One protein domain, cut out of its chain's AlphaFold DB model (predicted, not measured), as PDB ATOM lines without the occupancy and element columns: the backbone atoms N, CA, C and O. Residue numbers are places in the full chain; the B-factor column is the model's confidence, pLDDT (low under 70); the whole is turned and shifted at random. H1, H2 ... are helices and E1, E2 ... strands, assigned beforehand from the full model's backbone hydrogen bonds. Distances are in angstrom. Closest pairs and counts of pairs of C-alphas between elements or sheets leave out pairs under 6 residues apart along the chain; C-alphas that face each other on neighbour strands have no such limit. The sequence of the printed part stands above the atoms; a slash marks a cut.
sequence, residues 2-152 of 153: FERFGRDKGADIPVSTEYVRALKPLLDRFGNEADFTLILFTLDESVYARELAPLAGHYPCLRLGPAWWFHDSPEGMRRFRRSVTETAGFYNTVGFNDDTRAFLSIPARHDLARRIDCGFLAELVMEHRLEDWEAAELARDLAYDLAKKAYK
ATOM      1  N   PHE A   2     117.275  12.562 -34.396       92.06
ATOM      2  CA  PHE A   2     118.225  12.578 -35.515       92.06
ATOM      3  C   PHE A   2     119.320  13.651 -35.388       92.06
ATOM      4  O   PHE A   2     120.496  13.317 -35.422       92.06
ATOM      5  N   GLU A   3     118.956  14.910 -35.126       94.75
ATOM      6  CA  GLU A   3     119.922  16.020 -34.988       94.75
ATOM      7  C   GLU A   3     120.975  15.795 -33.892       94.75
ATOM      8  O   GLU A   3     122.095  16.281 -33.993       94.75
ATOM      9  N   ARG A   4     120.626  15.043 -32.841       95.62
ATOM     10  CA  ARG A   4     121.502  14.805 -31.687       95.62
ATOM     11  C   ARG A   4     122.308  13.511 -31.794       95.62
ATOM     12  O   ARG A   4     123.411  13.451 -31.264       95.62
ATOM     13  N   PHE A   5     121.752  12.467 -32.411       95.00
ATOM     14  CA  PHE A   5     122.323  11.113 -32.371       95.00
ATOM     15  C   PHE A   5     122.606  10.494 -33.750       95.00
ATOM     16  O   PHE A   5     123.239   9.442 -33.806       95.00
ATOM     17  N   GLY A   6     122.183  11.130 -34.845       95.06
ATOM     18  CA  GLY A   6     122.404  10.659 -36.213       95.06
ATOM     19  C   GLY A   6     121.550   9.449 -36.615       95.06
ATOM     20  O   GLY A   6     120.469   9.223 -36.068       95.06
ATOM     21  N   ARG A   7     122.043   8.699 -37.612       94.56
ATOM     22  CA  ARG A   7     121.428   7.480 -38.183       94.56
ATOM     23  C   ARG A   7     121.702   6.235 -37.331       94.56
ATOM     24  O   ARG A   7     122.532   6.270 -36.422       94.56
ATOM     25  N   ASP A   8     121.011   5.139 -37.648       91.44
ATOM     26  CA  ASP A   8     121.154   3.823 -37.009       91.44
ATOM     27  C   ASP A   8     120.871   3.850 -35.498       91.44
ATOM     28  O   ASP A   8     121.581   3.246 -34.689       91.44
ATOM     29  N   LYS A   9     119.843   4.606 -35.098       95.56
ATOM     30  CA  LYS A   9     119.404   4.735 -33.697       95.56
ATOM     31  C   LYS A   9     118.048   4.086 -33.425       95.56
ATOM     32  O   LYS A   9     117.401   4.432 -32.443       95.56
ATOM     33  N   GLY A  10     117.634   3.150 -34.280       94.12
ATOM     34  CA  GLY A  10     116.379   2.404 -34.122       94.12
ATOM     35  C   GLY A  10     115.126   3.242 -34.393       94.12
ATOM     36  O   GLY A  10     114.077   2.954 -33.831       94.12
ATOM     37  N   ALA A  11     115.251   4.290 -35.210       95.75
ATOM     38  CA  ALA A  11     114.156   5.191 -35.577       95.75
ATOM     39  C   ALA A  11     113.759   5.076 -37.062       95.75
ATOM     40  O   ALA A  11     113.055   5.940 -37.577       95.75
ATOM     41  N   ASP A  12     114.222   4.022 -37.738       97.00
ATOM     42  CA  ASP A  12     113.926   3.756 -39.142       97.00
ATOM     43  C   ASP A  12     112.719   2.813 -39.212       97.00
ATOM     44  O   ASP A  12     112.749   1.707 -38.669       97.00
ATOM     45  N   ILE A  13     111.631   3.288 -39.822       97.62
ATOM     46  CA  ILE A  13     110.331   2.610 -39.815       97.62
ATOM     47  C   ILE A  13     110.019   2.080 -41.221       97.62
ATOM     48  O   ILE A  13     110.122   2.850 -42.182       97.62
ATOM     49  N   PRO A  14     109.614   0.802 -41.362       98.00
ATOM     50  CA  PRO A  14     109.149   0.256 -42.628       98.00
ATOM     51  C   PRO A  14     108.002   1.062 -43.234       98.00
ATOM     52  O   PRO A  14     107.108   1.535 -42.533       98.00
ATOM     53  N   VAL A  15     108.000   1.151 -44.558       98.06
ATOM     54  CA  VAL A  15     106.898   1.709 -45.347       98.06
ATOM     55  C   VAL A  15     106.435   0.671 -46.358       98.06
ATOM     56  O   VAL A  15     107.161  -0.283 -46.639       98.06
ATOM     57  N   SER A  16     105.238   0.861 -46.911       98.19
ATOM     58  CA  SER A  16     104.778  -0.002 -47.996       98.19
ATOM     59  C   SER A  16     105.660   0.161 -49.234       98.19
ATOM     60  O   SER A  16     106.089   1.274 -49.558       98.19
ATOM     61  N   THR A  17     105.930  -0.951 -49.913       98.31
ATOM     62  CA  THR A  17     106.811  -1.017 -51.085       98.31
ATOM     63  C   THR A  17     106.098  -1.615 -52.300       98.31
ATOM     64  O   THR A  17     105.078  -2.297 -52.194       98.31
ATOM     65  N   GLU A  18     106.626  -1.324 -53.490       98.38
ATOM     66  CA  GLU A  18     106.134  -1.835 -54.773       98.38
ATOM     67  C   GLU A  18     107.338  -2.246 -55.623       98.38
ATOM     68  O   GLU A  18     108.340  -1.531 -55.672       98.38
ATOM     69  N   TYR A  19     107.252  -3.418 -56.240       98.69
ATOM     70  CA  TYR A  19     108.317  -4.060 -57.000       98.69
ATOM     71  C   TYR A  19     107.931  -4.242 -58.467       98.69
ATOM     72  O   TYR A  19     108.797  -4.132 -59.332       98.69
ATOM     73  N   VAL A  20     106.655  -4.501 -58.772       98.50
ATOM     74  CA  VAL A  20     106.213  -4.823 -60.141       98.50
ATOM     75  C   VAL A  20     106.526  -3.699 -61.131       98.50
ATOM     76  O   VAL A  20     107.165  -3.944 -62.156       98.50
ATOM     77  N   ARG A  21     106.106  -2.461 -60.856       98.50
ATOM     78  CA  ARG A  21     106.408  -1.313 -61.724       98.50
ATOM     79  C   ARG A  21     107.790  -0.754 -61.445       98.50
ATOM     80  O   ARG A  21     108.473  -0.373 -62.395       98.50
ATOM     81  N   ALA A  22     108.212  -0.735 -60.183       98.44
ATOM     82  CA  ALA A  22     109.513  -0.203 -59.792       98.44
ATOM     83  C   ALA A  22     110.684  -0.932 -60.472       98.44
ATOM     84  O   ALA A  22     111.625  -0.286 -60.932       98.44
ATOM     85  N   LEU A  23     110.619  -2.264 -60.591       98.44
ATOM     86  CA  LEU A  23     111.679  -3.060 -61.215       98.44
ATOM     87  C   LEU A  23     111.543  -3.186 -62.732       98.44
ATOM     88  O   LEU A  23     112.507  -3.586 -63.386       98.44
ATOM     89  N   LYS A  24     110.389  -2.834 -63.317       98.12
ATOM     90  CA  LYS A  24     110.114  -3.073 -64.740       98.12
ATOM     91  C   LYS A  24     111.212  -2.546 -65.679       98.12
ATOM     92  O   LYS A  24     111.652  -3.325 -66.514       98.12
ATOM     93  N   PRO A  25     111.724  -1.304 -65.558       98.44
ATOM     94  CA  PRO A  25     112.747  -0.815 -66.487       98.44
ATOM     95  C   PRO A  25     114.054  -1.617 -66.436       98.44
ATOM     96  O   PRO A  25     114.719  -1.790 -67.456       98.44
ATOM     97  N   LEU A  26     114.427  -2.113 -65.251       98.44
ATOM     98  CA  LEU A  26     115.605  -2.957 -65.078       98.44
ATOM     99  C   LEU A  26     115.359  -4.349 -65.670       98.44
ATOM    100  O   LEU A  26     116.204  -4.856 -66.403       98.44
ATOM    101  N   LEU A  27     114.200  -4.943 -65.379       98.31
ATOM    102  CA  LEU A  27     113.833  -6.284 -65.836       98.31
ATOM    103  C   LEU A  27     113.574  -6.342 -67.348       98.31
ATOM    104  O   LEU A  27     113.938  -7.329 -67.978       98.31
ATOM    105  N   ASP A  28     113.056  -5.273 -67.950       98.12
ATOM    106  CA  ASP A  28     112.912  -5.153 -69.407       98.12
ATOM    107  C   ASP A  28     114.271  -5.232 -70.115       98.12
ATOM    108  O   ASP A  28     114.362  -5.735 -71.233       98.12
ATOM    109  N   ARG A  29     115.332  -4.730 -69.470       97.88
ATOM    110  CA  ARG A  29     116.673  -4.682 -70.056       97.88
ATOM    111  C   ARG A  29     117.543  -5.879 -69.691       97.88
ATOM    112  O   ARG A  29     118.311  -6.320 -70.535       97.88
ATOM    113  N   PHE A  30     117.457  -6.368 -68.455       98.06
ATOM    114  CA  PHE A  30     118.383  -7.372 -67.915       98.06
ATOM    115  C   PHE A  30     117.688  -8.591 -67.295       98.06
ATOM    116  O   PHE A  30     118.360  -9.473 -66.768       98.06
ATOM    117  N   GLY A  31     116.356  -8.674 -67.341       97.31
ATOM    118  CA  GLY A  31     115.593  -9.722 -66.652       97.31
ATOM    119  C   GLY A  31     115.923 -11.147 -67.104       97.31
ATOM    120  O   GLY A  31     115.791 -12.081 -66.317       97.31
ATOM    121  N   ASN A  32     116.381 -11.304 -68.351       97.88
ATOM    122  CA  ASN A  32     116.745 -12.588 -68.961       97.88
ATOM    123  C   ASN A  32     118.263 -12.789 -69.107       97.88
ATOM    124  O   ASN A  32     118.692 -13.755 -69.735       97.88
ATOM    125  N   GLU A  33     119.080 -11.886 -68.564       97.25
ATOM    126  CA  GLU A  33     120.535 -11.967 -68.696       97.25
ATOM    127  C   GLU A  33     121.105 -13.006 -67.730       97.25
ATOM    128  O   GLU A  33     120.974 -12.878 -66.513       97.25
ATOM    129  N   ALA A  34     121.757 -14.039 -68.270       91.56
ATOM    130  CA  ALA A  34     122.212 -15.200 -67.499       91.56
ATOM    131  C   ALA A  34     123.289 -14.860 -66.452       91.56
ATOM    132  O   ALA A  34     123.338 -15.472 -65.385       91.56
ATOM    133  N   ASP A  35     124.129 -13.865 -66.741       94.44
ATOM    134  CA  ASP A  35     125.226 -13.451 -65.859       94.44
ATOM    135  C   ASP A  35     124.791 -12.432 -64.795       94.44
ATOM    136  O   ASP A  35     125.585 -12.048 -63.925       94.44
ATOM    137  N   PHE A  36     123.526 -12.003 -64.836       97.19
ATOM    138  CA  PHE A  36     122.955 -11.072 -63.880       97.19
ATOM    139  C   PHE A  36     122.146 -11.813 -62.813       97.19
ATOM    140  O   PHE A  36     121.279 -12.633 -63.100       97.19
ATOM    141  N   THR A  37     122.417 -11.513 -61.545       97.94
ATOM    142  CA  THR A  37     121.636 -12.022 -60.414       97.94
ATOM    143  C   THR A  37     121.304 -10.868 -59.483       97.94
ATOM    144  O   THR A  37     122.192 -10.134 -59.053       97.94
ATOM    145  N   LEU A  38     120.021 -10.722 -59.172       98.44
ATOM    146  CA  LEU A  38     119.475  -9.706 -58.289       98.44
ATOM    147  C   LEU A  38     118.699 -10.387 -57.160       98.44
ATOM    148  O   LEU A  38     117.734 -11.110 -57.402       98.44
ATOM    149  N   ILE A  39     119.125 -10.131 -55.925       98.69
ATOM    150  CA  ILE A  39     118.489 -10.656 -54.715       98.69
ATOM    151  C   ILE A  39     117.588  -9.563 -54.135       98.69
ATOM    152  O   ILE A  39     118.064  -8.481 -53.789       98.69
ATOM    153  N   LEU A  40     116.288  -9.836 -54.043       98.69
ATOM    154  CA  LEU A  40     115.288  -8.904 -53.531       98.69
ATOM    155  C   LEU A  40     115.014  -9.142 -52.045       98.69
ATOM    156  O   LEU A  40     114.822 -10.278 -51.616       98.69
ATOM    157  N   PHE A  41     114.925  -8.051 -51.290       98.81
ATOM    158  CA  PHE A  41     114.542  -8.016 -49.878       98.81
ATOM    159  C   PHE A  41     113.365  -7.053 -49.680       98.81
ATOM    160  O   PHE A  41     113.151  -6.151 -50.496       98.81
ATOM    161  N   THR A  42     112.613  -7.220 -48.590       98.69
ATOM    162  CA  THR A  42     111.488  -6.341 -48.232       98.69
ATOM    163  C   THR A  42     111.349  -6.168 -46.720       98.69
ATOM    164  O   THR A  42     111.745  -7.039 -45.947       98.69
ATOM    165  N   LEU A  43     110.748  -5.046 -46.315       98.62
ATOM    166  CA  LEU A  43     110.200  -4.826 -44.970       98.62
ATOM    167  C   LEU A  43     108.659  -4.826 -44.955       98.62
ATOM    168  O   LEU A  43     108.062  -4.698 -43.888       98.62
ATOM    169  N   ASP A  44     108.020  -4.980 -46.115       98.69
ATOM    170  CA  ASP A  44     106.572  -5.093 -46.293       98.69
ATOM    171  C   ASP A  44     106.224  -6.556 -46.612       98.69
ATOM    172  O   ASP A  44     106.425  -7.024 -47.732       98.69
ATOM    173  N   GLU A  45     105.728  -7.314 -45.631       98.69
ATOM    174  CA  GLU A  45     105.386  -8.734 -45.828       98.69
ATOM    175  C   GLU A  45     104.198  -8.930 -46.786       98.69
ATOM    176  O   GLU A  45     104.032 -10.012 -47.352       98.69
ATOM    177  N   SER A  46     103.389  -7.887 -47.033       98.62
ATOM    178  CA  SER A  46     102.237  -7.970 -47.944       98.62
ATOM    179  C   SER A  46     102.642  -8.207 -49.403       98.62
ATOM    180  O   SER A  46     101.819  -8.628 -50.220       98.62
ATOM    181  N   VAL A  47     103.911  -7.961 -49.747       98.75
ATOM    182  CA  VAL A  47     104.435  -8.177 -51.100       98.75
ATOM    183  C   VAL A  47     104.959  -9.591 -51.337       98.75
ATOM    184  O   VAL A  47     105.231  -9.914 -52.490       98.75
ATOM    185  N   TYR A  48     105.083 -10.449 -50.312       98.81
ATOM    186  CA  TYR A  48     105.665 -11.792 -50.467       98.81
ATOM    187  C   TYR A  48     104.956 -12.613 -51.549       98.81
ATOM    188  O   TYR A  48     105.558 -12.923 -52.575       98.81
ATOM    189  N   ALA A  49     103.673 -12.916 -51.341       98.56
ATOM    190  CA  ALA A  49     102.875 -13.681 -52.297       98.56
ATOM    191  C   ALA A  49     102.382 -12.816 -53.468       98.56
ATOM    192  O   ALA A  49     102.191 -13.311 -54.575       98.56
ATOM    193  N   ARG A  50     102.170 -11.512 -53.230       98.56
ATOM    194  CA  ARG A  50     101.578 -10.597 -54.215       98.56
ATOM    195  C   ARG A  50     102.538 -10.225 -55.343       98.56
ATOM    196  O   ARG A  50     102.096 -10.095 -56.479       98.56
ATOM    197  N   GLU A  51     103.817 -10.005 -55.039       98.81
ATOM    198  CA  GLU A  51     104.781  -9.458 -56.006       98.81
ATOM    199  C   GLU A  51     106.091 -10.243 -56.047       98.81
ATOM    200  O   GLU A  51     106.521 -10.660 -57.118       98.81
ATOM    201  N   LEU A  52     106.724 -10.476 -54.895       98.81
ATOM    202  CA  LEU A  52     108.077 -11.028 -54.839       98.81
ATOM    203  C   LEU A  52     108.148 -12.463 -55.359       98.81
ATOM    204  O   LEU A  52     108.975 -12.754 -56.223       98.81
ATOM    205  N   ALA A  53     107.283 -13.350 -54.867       98.81
ATOM    206  CA  ALA A  53     107.304 -14.748 -55.274       98.81
ATOM    207  C   ALA A  53     106.945 -14.948 -56.760       98.81
ATOM    208  O   ALA A  53     107.696 -15.655 -57.431       98.81
ATOM    209  N   PRO A  54     105.913 -14.287 -57.328       98.81
ATOM    210  CA  PRO A  54     105.661 -14.326 -58.771       98.81
ATOM    211  C   PRO A  54     106.818 -13.789 -59.619       98.81
ATOM    212  O   PRO A  54     107.170 -14.397 -60.628       98.81
ATOM    213  N   LEU A  55     107.440 -12.672 -59.218       98.75
ATOM    214  CA  LEU A  55     108.570 -12.100 -59.954       98.75
ATOM    215  C   LEU A  55     109.779 -13.044 -59.945       98.75
ATOM    216  O   LEU A  55     110.347 -13.314 -61.002       98.75
ATOM    217  N   ALA A  56     110.153 -13.573 -58.777       98.62
ATOM    218  CA  ALA A  56     111.282 -14.493 -58.642       98.62
ATOM    219  C   ALA A  56     111.014 -15.881 -59.244       98.62
ATOM    220  O   ALA A  56     111.943 -16.528 -59.711       98.62
ATOM    221  N   GLY A  57     109.756 -16.328 -59.274       98.31
ATOM    222  CA  GLY A  57     109.352 -17.561 -59.953       98.31
ATOM    223  C   GLY A  57     109.376 -17.459 -61.483       98.31
ATOM    224  O   GLY A  57     109.356 -18.484 -62.158       98.31
ATOM    225  N   HIS A  58     109.427 -16.242 -62.034       98.25
ATOM    226  CA  HIS A  58     109.423 -16.000 -63.476       98.25
ATOM    227  C   HIS A  58     110.785 -15.569 -64.030       98.25
ATOM    228  O   HIS A  58     111.270 -16.166 -64.989       98.25
ATOM    229  N   TYR A  59     111.393 -14.518 -63.468       98.31
ATOM    230  CA  TYR A  59     112.596 -13.913 -64.041       98.31
ATOM    231  C   TYR A  59     113.862 -14.697 -63.667       98.31
ATOM    232  O   TYR A  59     114.186 -14.782 -62.478       98.31
ATOM    233  N   PRO A  60     114.652 -15.178 -64.648       97.06
ATOM    234  CA  PRO A  60     115.865 -15.958 -64.388       97.06
ATOM    235  C   PRO A  60     116.886 -15.265 -63.481       97.06
ATOM    236  O   PRO A  60     117.577 -15.942 -62.713       97.06
ATOM    237  N   CYS A  61     116.971 -13.933 -63.541       97.69
ATOM    238  CA  CYS A  61     117.918 -13.154 -62.750       97.69
ATOM    239  C   CYS A  61     117.485 -12.938 -61.290       97.69
ATOM    240  O   CYS A  61     118.305 -12.512 -60.478       97.69
ATOM    241  N   LEU A  62     116.213 -13.156 -60.937       98.38
ATOM    242  CA  LEU A  62     115.681 -12.773 -59.628       98.38
ATOM    243  C   LEU A  62     115.783 -13.897 -58.603       98.38
ATOM    244  O   LEU A  62     115.442 -15.046 -58.871       98.38
ATOM    245  N   ARG A  63     116.210 -13.548 -57.392       98.69
ATOM    246  CA  ARG A  63     116.171 -14.413 -56.209       98.69
ATOM    247  C   ARG A  63     115.592 -13.653 -55.021       98.69
ATOM    248  O   ARG A  63     115.624 -12.424 -54.993       98.69
ATOM    249  N   LEU A  64     115.085 -14.375 -54.028       98.88
ATOM    250  CA  LEU A  64     114.552 -13.803 -52.793       98.88
ATOM    251  C   LEU A  64     115.535 -13.969 -51.637       98.88
ATOM    252  O   LEU A  64     115.967 -15.083 -51.329       98.88
ATOM    253  N   GLY A  65     115.851 -12.846 -50.997       98.75
ATOM    254  CA  GLY A  65     116.502 -12.792 -49.695       98.75
ATOM    255  C   GLY A  65     115.595 -13.322 -48.580       98.75
ATOM    256  O   GLY A  65     114.373 -13.355 -48.758       98.75
ATOM    257  N   PRO A  66     116.158 -13.744 -47.433       98.69
ATOM    258  CA  PRO A  66     115.368 -14.123 -46.264       98.69
ATOM    259  C   PRO A  66     114.533 -12.954 -45.718       98.69
ATOM    260  O   PRO A  66     114.746 -11.786 -46.054       98.69
ATOM    261  N   ALA A  67     113.600 -13.278 -44.817       98.50
ATOM    262  CA  ALA A  67     112.885 -12.287 -44.017       98.50
ATOM    263  C   ALA A  67     113.883 -11.360 -43.295       98.50
ATOM    264  O   ALA A  67     114.804 -11.836 -42.634       98.50
ATOM    265  N   TRP A  68     113.713 -10.043 -43.441       98.56
ATOM    266  CA  TRP A  68     114.738  -9.061 -43.077       98.56
ATOM    267  C   TRP A  68     114.336  -8.168 -41.899       98.56
ATOM    268  O   TRP A  68     113.165  -7.813 -41.724       98.56
ATOM    269  N   TRP A  69     115.338  -7.771 -41.109       98.31
ATOM    270  CA  TRP A  69     115.247  -6.819 -40.003       98.31
ATOM    271  C   TRP A  69     114.185  -7.208 -38.968       98.31
ATOM    272  O   TRP A  69     114.390  -8.146 -38.206       98.31
ATOM    273  N   PHE A  70     113.046  -6.512 -38.910       98.31
ATOM    274  CA  PHE A  70     111.956  -6.822 -37.975       98.31
ATOM    275  C   PHE A  70     111.338  -8.203 -38.232       98.31
ATOM    276  O   PHE A  70     110.756  -8.802 -37.328       98.31
ATOM    277  N   HIS A  71     111.499  -8.715 -39.454       98.50
ATOM    278  CA  HIS A  71     110.985 -10.013 -39.879       98.50
ATOM    279  C   HIS A  71     112.022 -11.135 -39.743       98.50
ATOM    280  O   HIS A  71     111.640 -12.299 -39.849       98.50
ATOM    281  N   ASP A  72     113.285 -10.818 -39.426       98.19
ATOM    282  CA  ASP A  72     114.313 -11.795 -39.022       98.19
ATOM    283  C   ASP A  72     114.016 -12.302 -37.596       98.19
ATOM    284  O   ASP A  72     114.635 -11.931 -36.595       98.19
ATOM    285  N   SER A  73     112.943 -13.081 -37.497       98.38
ATOM    286  CA  SER A  73     112.355 -13.582 -36.261       98.38
ATOM    287  C   SER A  73     111.645 -14.917 -36.520       98.38
ATOM    288  O   SER A  73     111.287 -15.200 -37.666       98.38
ATOM    289  N   PRO A  74     111.368 -15.727 -35.479       98.62
ATOM    290  CA  PRO A  74     110.715 -17.024 -35.652       98.62
ATOM    291  C   PRO A  74     109.420 -16.956 -36.475       98.62
ATOM    292  O   PRO A  74     109.183 -17.789 -37.345       98.62
ATOM    293  N   GLU A  75     108.569 -15.961 -36.219       98.69
ATOM    294  CA  GLU A  75     107.289 -15.827 -36.921       98.69
ATOM    295  C   GLU A  75     107.439 -15.194 -38.305       98.69
ATOM    296  O   GLU A  75     106.764 -15.623 -39.238       98.69
ATOM    297  N   GLY A  76     108.340 -14.220 -38.469       98.75
ATOM    298  CA  GLY A  76     108.595 -13.612 -39.778       98.75
ATOM    299  C   GLY A  76     109.190 -14.611 -40.772       98.75
ATOM    300  O   GLY A  76     108.720 -14.715 -41.902       98.75
ATOM    301  N   MET A  77     110.134 -15.449 -40.330       98.81
ATOM    302  CA  MET A  77     110.688 -16.538 -41.142       98.81
ATOM    303  C   MET A  77     109.618 -17.562 -41.553       98.81
ATOM    304  O   MET A  77     109.563 -17.962 -42.717       98.81
ATOM    305  N   ARG A  78     108.720 -17.959 -40.636       98.75
ATOM    306  CA  ARG A  78     107.607 -18.868 -40.968       98.75
ATOM    307  C   ARG A  78     106.642 -18.242 -41.971       98.75
ATOM    308  O   ARG A  78     106.256 -18.907 -42.931       98.75
ATOM    309  N   ARG A  79     106.268 -16.969 -41.784       98.81
ATOM    310  CA  ARG A  79     105.414 -16.242 -42.739       98.81
ATOM    311  C   ARG A  79     106.066 -16.130 -44.108       98.81
ATOM    312  O   ARG A  79     105.380 -16.362 -45.100       98.81
ATOM    313  N   PHE A  80     107.369 -15.853 -44.165       98.88
ATOM    314  CA  PHE A  80     108.133 -15.855 -45.409       98.88
ATOM    315  C   PHE A  80     108.019 -17.210 -46.109       98.88
ATOM    316  O   PHE A  80     107.493 -17.267 -47.218       98.88
ATOM    317  N   ARG A  81     108.391 -18.313 -45.442       98.75
ATOM    318  CA  ARG A  81     108.320 -19.666 -46.024       98.75
ATOM    319  C   ARG A  81     106.922 -20.031 -46.514       98.75
ATOM    320  O   ARG A  81     106.794 -20.534 -47.626       98.75
ATOM    321  N   ARG A  82     105.881 -19.722 -45.742       98.62
ATOM    322  CA  ARG A  82     104.486 -19.992 -46.129       98.62
ATOM    323  C   ARG A  82     104.026 -19.149 -47.318       98.62
ATOM    324  O   ARG A  82     103.273 -19.642 -48.144       98.62
ATOM    325  N   SER A  83     104.483 -17.902 -47.420       98.75
ATOM    326  CA  SER A  83     103.991 -16.958 -48.432       98.75
ATOM    327  C   SER A  83     104.752 -17.018 -49.757       98.75
ATOM    328  O   SER A  83     104.198 -16.631 -50.781       98.75
ATOM    329  N   VAL A  84     106.019 -17.451 -49.757       98.81
ATOM    330  CA  VAL A  84     106.858 -17.425 -50.972       98.81
ATOM    331  C   VAL A  84     107.005 -18.785 -51.649       98.81
ATOM    332  O   VAL A  84     107.096 -18.839 -52.875       98.81
ATOM    333  N   THR A  85     107.019 -19.879 -50.878       98.62
ATOM    334  CA  THR A  85     107.425 -21.205 -51.376       98.62
ATOM    335  C   THR A  85     106.527 -21.712 -52.503       98.62
ATOM    336  O   THR A  85     107.035 -22.279 -53.460       98.62
ATOM    337  N   GLU A  86     105.216 -21.475 -52.445       98.31
ATOM    338  CA  GLU A  86     104.277 -22.052 -53.420       98.31
ATOM    339  C   GLU A  86     104.441 -21.494 -54.841       98.31
ATOM    340  O   GLU A  86     104.116 -22.180 -55.804       98.31
ATOM    341  N   THR A  87     104.958 -20.269 -54.991       98.75
ATOM    342  CA  THR A  87     105.188 -19.654 -56.313       98.75
ATOM    343  C   THR A  87     106.667 -19.585 -56.680       98.75
ATOM    344  O   THR A  87     107.030 -19.878 -57.815       98.75
ATOM    345  N   ALA A  88     107.538 -19.209 -55.741       98.62
ATOM    346  CA  ALA A  88     108.969 -19.098 -56.016       98.62
ATOM    347  C   ALA A  88     109.692 -20.452 -55.924       98.62
ATOM    348  O   ALA A  88     110.739 -20.631 -56.541       98.62
ATOM    349  N   GLY A  89     109.173 -21.405 -55.150       98.44
ATOM    350  CA  GLY A  89     109.921 -22.591 -54.738       98.44
ATOM    351  C   GLY A  89     111.099 -22.258 -53.814       98.44
ATOM    352  O   GLY A  89     111.403 -21.097 -53.528       98.44
ATOM    353  N   PHE A  90     111.801 -23.292 -53.347       98.69
ATOM    354  CA  PHE A  90     112.969 -23.123 -52.474       98.69
ATOM    355  C   PHE A  90     114.195 -22.589 -53.225       98.69
ATOM    356  O   PHE A  90     114.919 -21.738 -52.707       98.69
ATOM    357  N   TYR A  91     114.397 -23.039 -54.466       98.62
ATOM    358  CA  TYR A  91     115.600 -22.765 -55.264       98.62
ATOM    359  C   TYR A  91     115.675 -21.346 -55.853       98.62
ATOM    360  O   TYR A  91     116.736 -20.943 -56.334       98.62
ATOM    361  N   ASN A  92     114.589 -20.569 -55.772       98.69
ATOM    362  CA  ASN A  92     114.618 -19.127 -56.036       98.69
ATOM    363  C   ASN A  92     114.832 -18.288 -54.762       98.69
ATOM    364  O   ASN A  92     114.811 -17.060 -54.832       98.69
ATOM    365  N   THR A  93     115.081 -18.919 -53.609       98.75
ATOM    366  CA  THR A  93     115.555 -18.253 -52.383       98.75
ATOM    367  C   THR A  93     117.063 -18.445 -52.206       98.75
ATOM    368  O   THR A  93     117.663 -19.300 -52.855       98.75
ATOM    369  N   VAL A  94     117.696 -17.641 -51.347       98.56
ATOM    370  CA  VAL A  94     119.170 -17.624 -51.196       98.56
ATOM    371  C   VAL A  94     119.682 -18.158 -49.855       98.56
ATOM    372  O   VAL A  94     120.844 -17.949 -49.512       98.56
ATOM    373  N   GLY A  95     118.834 -18.836 -49.082       97.88
ATOM    374  CA  GLY A  95     119.165 -19.260 -47.719       97.88
ATOM    375  C   GLY A  95     119.028 -18.116 -46.710       97.88
ATOM    376  O   GLY A  95     118.058 -17.360 -46.767       97.88
ATOM    377  N   PHE A  96     119.977 -18.002 -45.776       98.69
ATOM    378  CA  PHE A  96     119.920 -17.061 -44.650       98.69
ATOM    379  C   PHE A  96     121.202 -16.224 -44.497       98.69
ATOM    380  O   PHE A  96     122.307 -16.731 -44.693       98.69
ATOM    381  N   ASN A  97     121.044 -14.967 -44.072       98.38
ATOM    382  CA  ASN A  97     122.112 -14.067 -43.633       98.38
ATOM    383  C   ASN A  97     121.687 -13.345 -42.345       98.38
ATOM    384  O   ASN A  97     120.520 -13.001 -42.192       98.38
ATOM    385  N   ASP A  98     122.629 -13.088 -41.441       97.19
ATOM    386  CA  ASP A  98     122.344 -12.597 -40.086       97.19
ATOM    387  C   ASP A  98     122.114 -11.079 -39.967       97.19
ATOM    388  O   ASP A  98     121.491 -10.642 -38.999       97.19
ATOM    389  N   ASP A  99     122.653 -10.292 -40.909       97.38
ATOM    390  CA  ASP A  99     122.588  -8.818 -40.956       97.38
ATOM    391  C   ASP A  99     122.814  -8.132 -39.592       97.38
ATOM    392  O   ASP A  99     122.084  -7.228 -39.175       97.38
ATOM    393  N   THR A 100     123.820  -8.588 -38.837       95.44
ATOM    394  CA  THR A 100     124.062  -8.097 -37.477       95.44
ATOM    395  C   THR A 100     125.408  -7.393 -37.325       95.44
ATOM    396  O   THR A 100     126.442  -7.808 -37.842       95.44
ATOM    397  N   ARG A 101     125.435  -6.334 -36.504       95.56
ATOM    398  CA  ARG A 101     126.693  -5.765 -35.974       95.56
ATOM    399  C   ARG A 101     127.196  -6.522 -34.740       95.56
ATOM    400  O   ARG A 101     128.336  -6.341 -34.319       95.56
ATOM    401  N   ALA A 102     126.350  -7.345 -34.122       96.62
ATOM    402  CA  ALA A 102     126.674  -8.062 -32.897       96.62
ATOM    403  C   ALA A 102     127.299  -9.424 -33.224       96.62
ATOM    404  O   ALA A 102     126.589 -10.421 -33.326       96.62
ATOM    405  N   PHE A 103     128.628  -9.477 -33.336       97.31
ATOM    406  CA  PHE A 103     129.381 -10.685 -33.712       97.31
ATOM    407  C   PHE A 103     128.973 -11.950 -32.933       97.31
ATOM    408  O   PHE A 103     128.760 -13.008 -33.517       97.31
ATOM    409  N   LEU A 104     128.764 -11.836 -31.617       97.88
ATOM    410  CA  LEU A 104     128.365 -12.972 -30.775       97.88
ATOM    411  C   LEU A 104     126.944 -13.494 -31.060       97.88
ATOM    412  O   LEU A 104     126.608 -14.598 -30.641       97.88
ATOM    413  N   SER A 105     126.113 -12.731 -31.776       97.31
ATOM    414  CA  SER A 105     124.769 -13.165 -32.180       97.31
ATOM    415  C   SER A 105     124.754 -14.015 -33.451       97.31
ATOM    416  O   SER A 105     123.769 -14.714 -33.671       97.31
ATOM    417  N   ILE A 106     125.829 -14.014 -34.250       98.38
ATOM    418  CA  ILE A 106     125.913 -14.760 -35.517       98.38
ATOM    419  C   ILE A 106     125.541 -16.244 -35.337       98.38
ATOM    420  O   ILE A 106     124.595 -16.692 -35.989       98.38
ATOM    421  N   PRO A 107     126.180 -17.027 -34.438       98.44
ATOM    422  CA  PRO A 107     125.828 -18.440 -34.288       98.44
ATOM    423  C   PRO A 107     124.383 -18.643 -33.817       98.44
ATOM    424  O   PRO A 107     123.720 -19.566 -34.282       98.44
ATOM    425  N   ALA A 108     123.876 -17.768 -32.944       98.31
ATOM    426  CA  ALA A 108     122.510 -17.856 -32.435       98.31
ATOM    427  C   ALA A 108     121.464 -17.599 -33.534       98.31
ATOM    428  O   ALA A 108     120.470 -18.318 -33.616       98.31
ATOM    429  N   ARG A 109     121.699 -16.614 -34.410       98.56
ATOM    430  CA  ARG A 109     120.812 -16.302 -35.543       98.56
ATOM    431  C   ARG A 109     120.793 -17.423 -36.577       98.56
ATOM    432  O   ARG A 109     119.721 -17.839 -37.003       98.56
ATOM    433  N   HIS A 110     121.960 -17.971 -36.918       98.75
ATOM    434  CA  HIS A 110     122.031 -19.114 -37.832       98.75
ATOM    435  C   HIS A 110     121.385 -20.378 -37.248       98.75
ATOM    436  O   HIS A 110     120.738 -21.113 -37.989       98.75
ATOM    437  N   ASP A 111     121.532 -20.646 -35.946       98.69
ATOM    438  CA  ASP A 111     120.838 -21.767 -35.296       98.69
ATOM    439  C   ASP A 111     119.316 -21.582 -35.332       98.69
ATOM    440  O   ASP A 111     118.590 -22.514 -35.681       98.69
ATOM    441  N   LEU A 112     118.831 -20.364 -35.064       98.50
ATOM    442  CA  LEU A 112     117.414 -20.035 -35.184       98.50
ATOM    443  C   LEU A 112     116.896 -20.296 -36.604       98.50
ATOM    444  O   LEU A 112     115.922 -21.031 -36.756       98.50
ATOM    445  N   ALA A 113     117.556 -19.751 -37.629       98.69
ATOM    446  CA  ALA A 113     117.148 -19.932 -39.022       98.69
ATOM    447  C   ALA A 113     117.053 -21.419 -39.404       98.69
ATOM    448  O   ALA A 113     116.032 -21.861 -39.928       98.69
ATOM    449  N   ARG A 114     118.061 -22.222 -39.030       98.81
ATOM    450  CA  ARG A 114     118.073 -23.679 -39.263       98.81
ATOM    451  C   ARG A 114     116.893 -24.381 -38.595       98.81
ATOM    452  O   ARG A 114     116.265 -25.238 -39.204       98.81
ATOM    453  N   ARG A 115     116.570 -24.025 -37.347       98.75
ATOM    454  CA  ARG A 115     115.434 -24.618 -36.624       98.75
ATOM    455  C   ARG A 115     114.099 -24.274 -37.268       98.75
ATOM    456  O   ARG A 115     113.227 -25.138 -37.321       98.75
ATOM    457  N   ILE A 116     113.927 -23.037 -37.727       98.75
ATOM    458  CA  ILE A 116     112.686 -22.617 -38.379       98.75
ATOM    459  C   ILE A 116     112.527 -23.290 -39.741       98.75
ATOM    460  O   ILE A 116     111.444 -23.801 -40.020       98.75
ATOM    461  N   ASP A 117     113.593 -23.369 -40.539       98.75
ATOM    462  CA  ASP A 117     113.567 -24.068 -41.826       98.75
ATOM    463  C   ASP A 117     113.259 -25.561 -41.647       98.75
ATOM    464  O   ASP A 117     112.328 -26.064 -42.273       98.75
ATOM    465  N   CYS A 118     113.935 -26.256 -40.724       98.69
ATOM    466  CA  CYS A 118     113.617 -27.654 -40.417       98.69
ATOM    467  C   CYS A 118     112.183 -27.826 -39.896       98.69
ATOM    468  O   CYS A 118     111.528 -28.806 -40.232       98.69
ATOM    469  N   GLY A 119     111.682 -26.885 -39.090       98.75
ATOM    470  CA  GLY A 119     110.302 -26.913 -38.606       98.75
ATOM    471  C   GLY A 119     109.278 -26.784 -39.736       98.75
ATOM    472  O   GLY A 119     108.299 -27.522 -39.754       98.75
ATOM    473  N   PHE A 120     109.521 -25.888 -40.698       98.81
ATOM    474  CA  PHE A 120     108.669 -25.732 -41.877       98.81
ATOM    475  C   PHE A 120     108.722 -26.962 -42.793       98.81
ATOM    476  O   PHE A 120     107.685 -27.441 -43.238       98.81
ATOM    477  N   LEU A 121     109.912 -27.515 -43.040       98.81
ATOM    478  CA  LEU A 121     110.058 -28.735 -43.840       98.81
ATOM    479  C   LEU A 121     109.388 -29.940 -43.164       98.81
ATOM    480  O   LEU A 121     108.717 -30.716 -43.836       98.81
ATOM    481  N   ALA A 122     109.497 -30.066 -41.839       98.75
ATOM    482  CA  ALA A 122     108.814 -31.114 -41.086       98.75
ATOM    483  C   ALA A 122     107.283 -31.007 -41.188       98.75
ATOM    484  O   ALA A 122     106.622 -32.034 -41.300       98.75
ATOM    485  N   GLU A 123     106.719 -29.793 -41.185       98.62
ATOM    486  CA  GLU A 123     105.284 -29.566 -41.433       98.62
ATOM    487  C   GLU A 123     104.879 -30.133 -42.804       98.62
ATOM    488  O   GLU A 123     103.949 -30.931 -42.882       98.62
ATOM    489  N   LEU A 124     105.642 -29.831 -43.862       98.69
ATOM    490  CA  LEU A 124     105.376 -30.356 -45.208       98.69
ATOM    491  C   LEU A 124     105.474 -31.886 -45.286       98.69
ATOM    492  O   LEU A 124     104.637 -32.510 -45.937       98.69
ATOM    493  N   VAL A 125     106.457 -32.492 -44.615       98.81
ATOM    494  CA  VAL A 125     106.610 -33.957 -44.569       98.81
ATOM    495  C   VAL A 125     105.442 -34.613 -43.840       98.81
ATOM    496  O   VAL A 125     104.850 -35.568 -44.338       98.81
ATOM    497  N   MET A 126     105.062 -34.080 -42.677       98.69
ATOM    498  CA  MET A 126     103.951 -34.610 -41.882       98.69
ATOM    499  C   MET A 126     102.593 -34.454 -42.576       98.69
ATOM    500  O   MET A 126     101.686 -35.247 -42.331       98.69
ATOM    501  N   GLU A 127     102.453 -33.455 -43.447       98.62
ATOM    502  CA  GLU A 127     101.285 -33.255 -44.308       98.62
ATOM    503  C   GLU A 127     101.353 -34.048 -45.627       98.62
ATOM    504  O   GLU A 127     100.458 -33.913 -46.460       98.62
ATOM    505  N   HIS A 128     102.390 -34.869 -45.836       98.38
ATOM    506  CA  HIS A 128     102.625 -35.630 -47.070       98.38
ATOM    507  C   HIS A 128     102.730 -34.757 -48.334       98.38
ATOM    508  O   HIS A 128     102.346 -35.164 -49.429       98.38
ATOM    509  N   ARG A 129     103.243 -33.530 -48.185       98.19
ATOM    510  CA  ARG A 129     103.514 -32.592 -49.288       98.19
ATOM    511  C   ARG A 129     104.945 -32.695 -49.818       98.19
ATOM    512  O   ARG A 129     105.237 -32.113 -50.858       98.19
ATOM    513  N   LEU A 130     105.819 -33.365 -49.074       98.00
ATOM    514  CA  LEU A 130     107.239 -33.534 -49.352       98.00
ATOM    515  C   LEU A 130     107.696 -34.863 -48.739       98.00
ATOM    516  O   LEU A 130     107.249 -35.206 -47.645       98.00
ATOM    517  N   GLU A 131     108.580 -35.596 -49.406       98.50
ATOM    518  CA  GLU A 131     109.184 -36.792 -48.816       98.50
ATOM    519  C   GLU A 131     110.282 -36.417 -47.802       98.50
ATOM    520  O   GLU A 131     110.888 -35.342 -47.852       98.50
ATOM    521  N   ASP A 132     110.567 -37.312 -46.856       97.81
ATOM    522  CA  ASP A 132     111.548 -37.069 -45.791       97.81
ATOM    523  C   ASP A 132     112.979 -36.863 -46.323       97.81
ATOM    524  O   ASP A 132     113.722 -36.012 -45.826       97.81
ATOM    525  N   TRP A 133     113.354 -37.601 -47.366       98.31
ATOM    526  CA  TRP A 133     114.648 -37.477 -48.028       98.31
ATOM    527  C   TRP A 133     114.781 -36.152 -48.793       98.31
ATOM    528  O   TRP A 133     115.837 -35.523 -48.717       98.31
ATOM    529  N   GLU A 134     113.711 -35.667 -49.433       98.25
ATOM    530  CA  GLU A 134     113.694 -34.351 -50.094       98.25
ATOM    531  C   GLU A 134     113.849 -33.230 -49.060       98.25
ATOM    532  O   GLU A 134     114.608 -32.281 -49.259       98.25
ATOM    533  N   ALA A 135     113.173 -33.353 -47.913       98.69
ATOM    534  CA  ALA A 135     113.323 -32.417 -46.803       98.69
ATOM    535  C   ALA A 135     114.756 -32.394 -46.252       98.69
ATOM    536  O   ALA A 135     115.276 -31.324 -45.931       98.69
ATOM    537  N   ALA A 136     115.415 -33.553 -46.154       98.44
ATOM    538  CA  ALA A 136     116.798 -33.641 -45.697       98.44
ATOM    539  C   ALA A 136     117.778 -32.960 -46.671       98.44
ATOM    540  O   ALA A 136     118.688 -32.251 -46.228       98.44
ATOM    541  N   GLU A 137     117.575 -33.128 -47.981       98.56
ATOM    542  CA  GLU A 137     118.351 -32.431 -49.014       98.56
ATOM    543  C   GLU A 137     118.115 -30.916 -48.956       98.56
ATOM    544  O   GLU A 137     119.069 -30.142 -48.824       98.56
ATOM    545  N   LEU A 138     116.850 -30.483 -48.922       98.69
ATOM    546  CA  LEU A 138     116.484 -29.067 -48.833       98.69
ATOM    547  C   LEU A 138     117.025 -28.392 -47.569       98.69
ATOM    548  O   LEU A 138     117.466 -27.245 -47.631       98.69
ATOM    549  N   ALA A 139     117.034 -29.075 -46.423       98.69
ATOM    550  CA  ALA A 139     117.589 -28.528 -45.186       98.69
ATOM    551  C   ALA A 139     119.077 -28.169 -45.331       98.69
ATOM    552  O   ALA A 139     119.520 -27.124 -44.842       98.69
ATOM    553  N   ARG A 140     119.854 -29.009 -46.027       98.50
ATOM    554  CA  ARG A 140     121.262 -28.730 -46.327       98.50
ATOM    555  C   ARG A 140     121.396 -27.585 -47.329       98.50
ATOM    556  O   ARG A 140     122.180 -26.663 -47.089       98.50
ATOM    557  N   ASP A 141     120.610 -27.627 -48.401       98.75
ATOM    558  CA  ASP A 141     120.631 -26.611 -49.450       98.75
ATOM    559  C   ASP A 141     120.353 -25.217 -48.880       98.75
ATOM    560  O   ASP A 141     121.128 -24.284 -49.096       98.75
ATOM    561  N   LEU A 142     119.294 -25.078 -48.079       98.62
ATOM    562  CA  LEU A 142     118.902 -23.822 -47.438       98.62
ATOM    563  C   LEU A 142     119.954 -23.312 -46.445       98.62
ATOM    564  O   LEU A 142     120.175 -22.103 -46.349       98.62
ATOM    565  N   ALA A 143     120.617 -24.216 -45.719       98.38
ATOM    566  CA  ALA A 143     121.589 -23.854 -44.691       98.38
ATOM    567  C   ALA A 143     122.995 -23.555 -45.235       98.38
ATOM    568  O   ALA A 143     123.795 -22.945 -44.514       98.38
ATOM    569  N   TYR A 144     123.327 -24.010 -46.448       98.44
ATOM    570  CA  TYR A 144     124.693 -23.949 -46.968       98.44
ATOM    571  C   TYR A 144     124.768 -23.743 -48.485       98.44
ATOM    572  O   TYR A 144     125.281 -22.715 -48.937       98.44
ATOM    573  N   ASP A 145     124.280 -24.700 -49.280       98.50
ATOM    574  CA  ASP A 145     124.605 -24.771 -50.710       98.50
ATOM    575  C   ASP A 145     123.958 -23.631 -51.526       98.50
ATOM    576  O   ASP A 145     124.610 -23.043 -52.396       98.50
ATOM    577  N   LEU A 146     122.727 -23.222 -51.195       98.31
ATOM    578  CA  LEU A 146     122.042 -22.101 -51.854       98.31
ATOM    579  C   LEU A 146     122.735 -20.765 -51.606       98.31
ATOM    580  O   LEU A 146     122.896 -19.988 -52.548       98.31
ATOM    581  N   ALA A 147     123.187 -20.509 -50.376       97.94
ATOM    582  CA  ALA A 147     123.912 -19.284 -50.057       97.94
ATOM    583  C   ALA A 147     125.232 -19.226 -50.838       97.94
ATOM    584  O   ALA A 147     125.514 -18.236 -51.514       97.94
ATOM    585  N   LYS A 148     126.016 -20.311 -50.841       98.31
ATOM    586  CA  LYS A 148     127.270 -20.348 -51.610       98.31
ATOM    587  C   LYS A 148     127.044 -20.115 -53.099       98.31
ATOM    588  O   LYS A 148     127.739 -19.303 -53.707       98.31
ATOM    589  N   LYS A 149     126.029 -20.763 -53.673       97.44
ATOM    590  CA  LYS A 149     125.669 -20.594 -55.083       97.44
ATOM    591  C   LYS A 149     125.223 -19.163 -55.398       97.44
ATOM    592  O   LYS A 149     125.703 -18.585 -56.368       97.44
ATOM    593  N   ALA A 150     124.331 -18.589 -54.591       96.94
ATOM    594  CA  ALA A 150     123.780 -17.253 -54.819       96.94
ATOM    595  C   ALA A 150     124.839 -16.146 -54.687       96.94
ATOM    596  O   ALA A 150     124.835 -15.197 -55.471       96.94
ATOM    597  N   TYR A 151     125.770 -16.289 -53.739       97.06
ATOM    598  CA  TYR A 151     126.819 -15.303 -53.459       97.06
ATOM    599  C   TYR A 151     128.170 -15.606 -54.134       97.06
ATOM    600  O   TYR A 151     129.127 -14.864 -53.922       97.06
ATOM    601  N   LYS A 152     128.244 -16.643 -54.982       96.56
ATOM    602  CA  LYS A 152     129.445 -17.050 -55.741       96.56
ATOM    603  C   LYS A 152     130.665 -17.332 -54.835       96.56
ATOM    604  O   LYS A 152     131.756 -16.826 -55.097       96.56
TER     605      LYS A 152
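What this domain is: This is residues 2 to 152 of the 153 residues of the protein "Uronate isomerase" of Novosphingobium sp. MBES04 (UniProt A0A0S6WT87). A small sheet of two short parallel strands, E1 and E2, lies within a mostly helical body; H3 packs beside E2, H4 packs on H3, and H4 reaches the long helix H5, after which H6 folds back as the second half of a helical hairpin. H2 lies at the far end of the body, and residues 3 to 10, of which 3 to 5 belong to H1, stick out as a free arm. The 151 printed residues hold six named helices and two named strands, in the order H1, H2, E1, H3, E2, H4, H5, H6; the class is mostly helix. The whole is compact, with a radius of gyration of the C-alphas of 16.4 A and spans of 55 by 42 by 29 A.

Where its parts are: The sheet consists of E1, residues 38 to 40, 6.4 A, and E2, residues 62 to 64, 7.0 A. Between them comes H3, residues 47 to 58, 15.5 A. H4 holds residues 74 to 88, 20.5 A, and H5 residues 103 to 126, 35.9 A, from C-alpha 103 at (129.381, -10.685, -33.712). H6, residues 132 to 151, is 27.7 A long, ends with C-alpha 151 at (126.819, -15.303, -53.459) and has a kink of 47 degrees near residue 141. H1, residues 2 to 5, 5.4 A, begins with C-alpha 2 at (118.225, 12.578, -35.515), and H2 holds residues 24 to 30, 9.8 A.

How they stand to each other: E1 and E2 are parallel neighbours at 36 degrees, with N 40 and O 63 within hydrogen-bond range at 2.8 A. E1, H3 and E2 form a strand-helix-strand unit, two parallel neighbour strands with a helix between, and its crossover is right-handed. The closest C-alphas of H3 and E2 are those of Ala 56 and Leu 62, 4.8 A. H3 and H4 touch, closest at the C-alphas of Gly 57 and Ala 88, 4.2 A, at a steep tilt of 41 degrees, the same way. H5 touches H4 with residues 112 to 120 alone, closest at the C-alphas of Ile 116 and Pro 74, 6.5 A, at a steep tilt of 54 degrees. H5 and H6 form a hairpin; H5 touches H6 with residues 114 to 125 alone, closest at the C-alphas of Leu 121 and Ala 135, 5.7 A, at a steep tilt of 38 degrees, opposite ways. H1 and H2 touch no helix. O i to N i+4 pairs are within hydrogen-bond range for 2 of 3 in H2, 5 of 8 in H3, 9 of 11 in H4, 18 of 20 in H5 and 14 of 16 in H6; H1 is too short for such a pair.

The domain as a whole: Without residues 3 to 10 the body spans 44 by 41 by 29 A. The two C-alphas farthest apart are those of Arg 4 and His 128, 56.0 A. The printed part has no cut; the links H1 to H2 and H4 to H5 are long, with 18 and 14 residues. The mean pLDDT of the printed part is 98.0, and no printed residue is under 70.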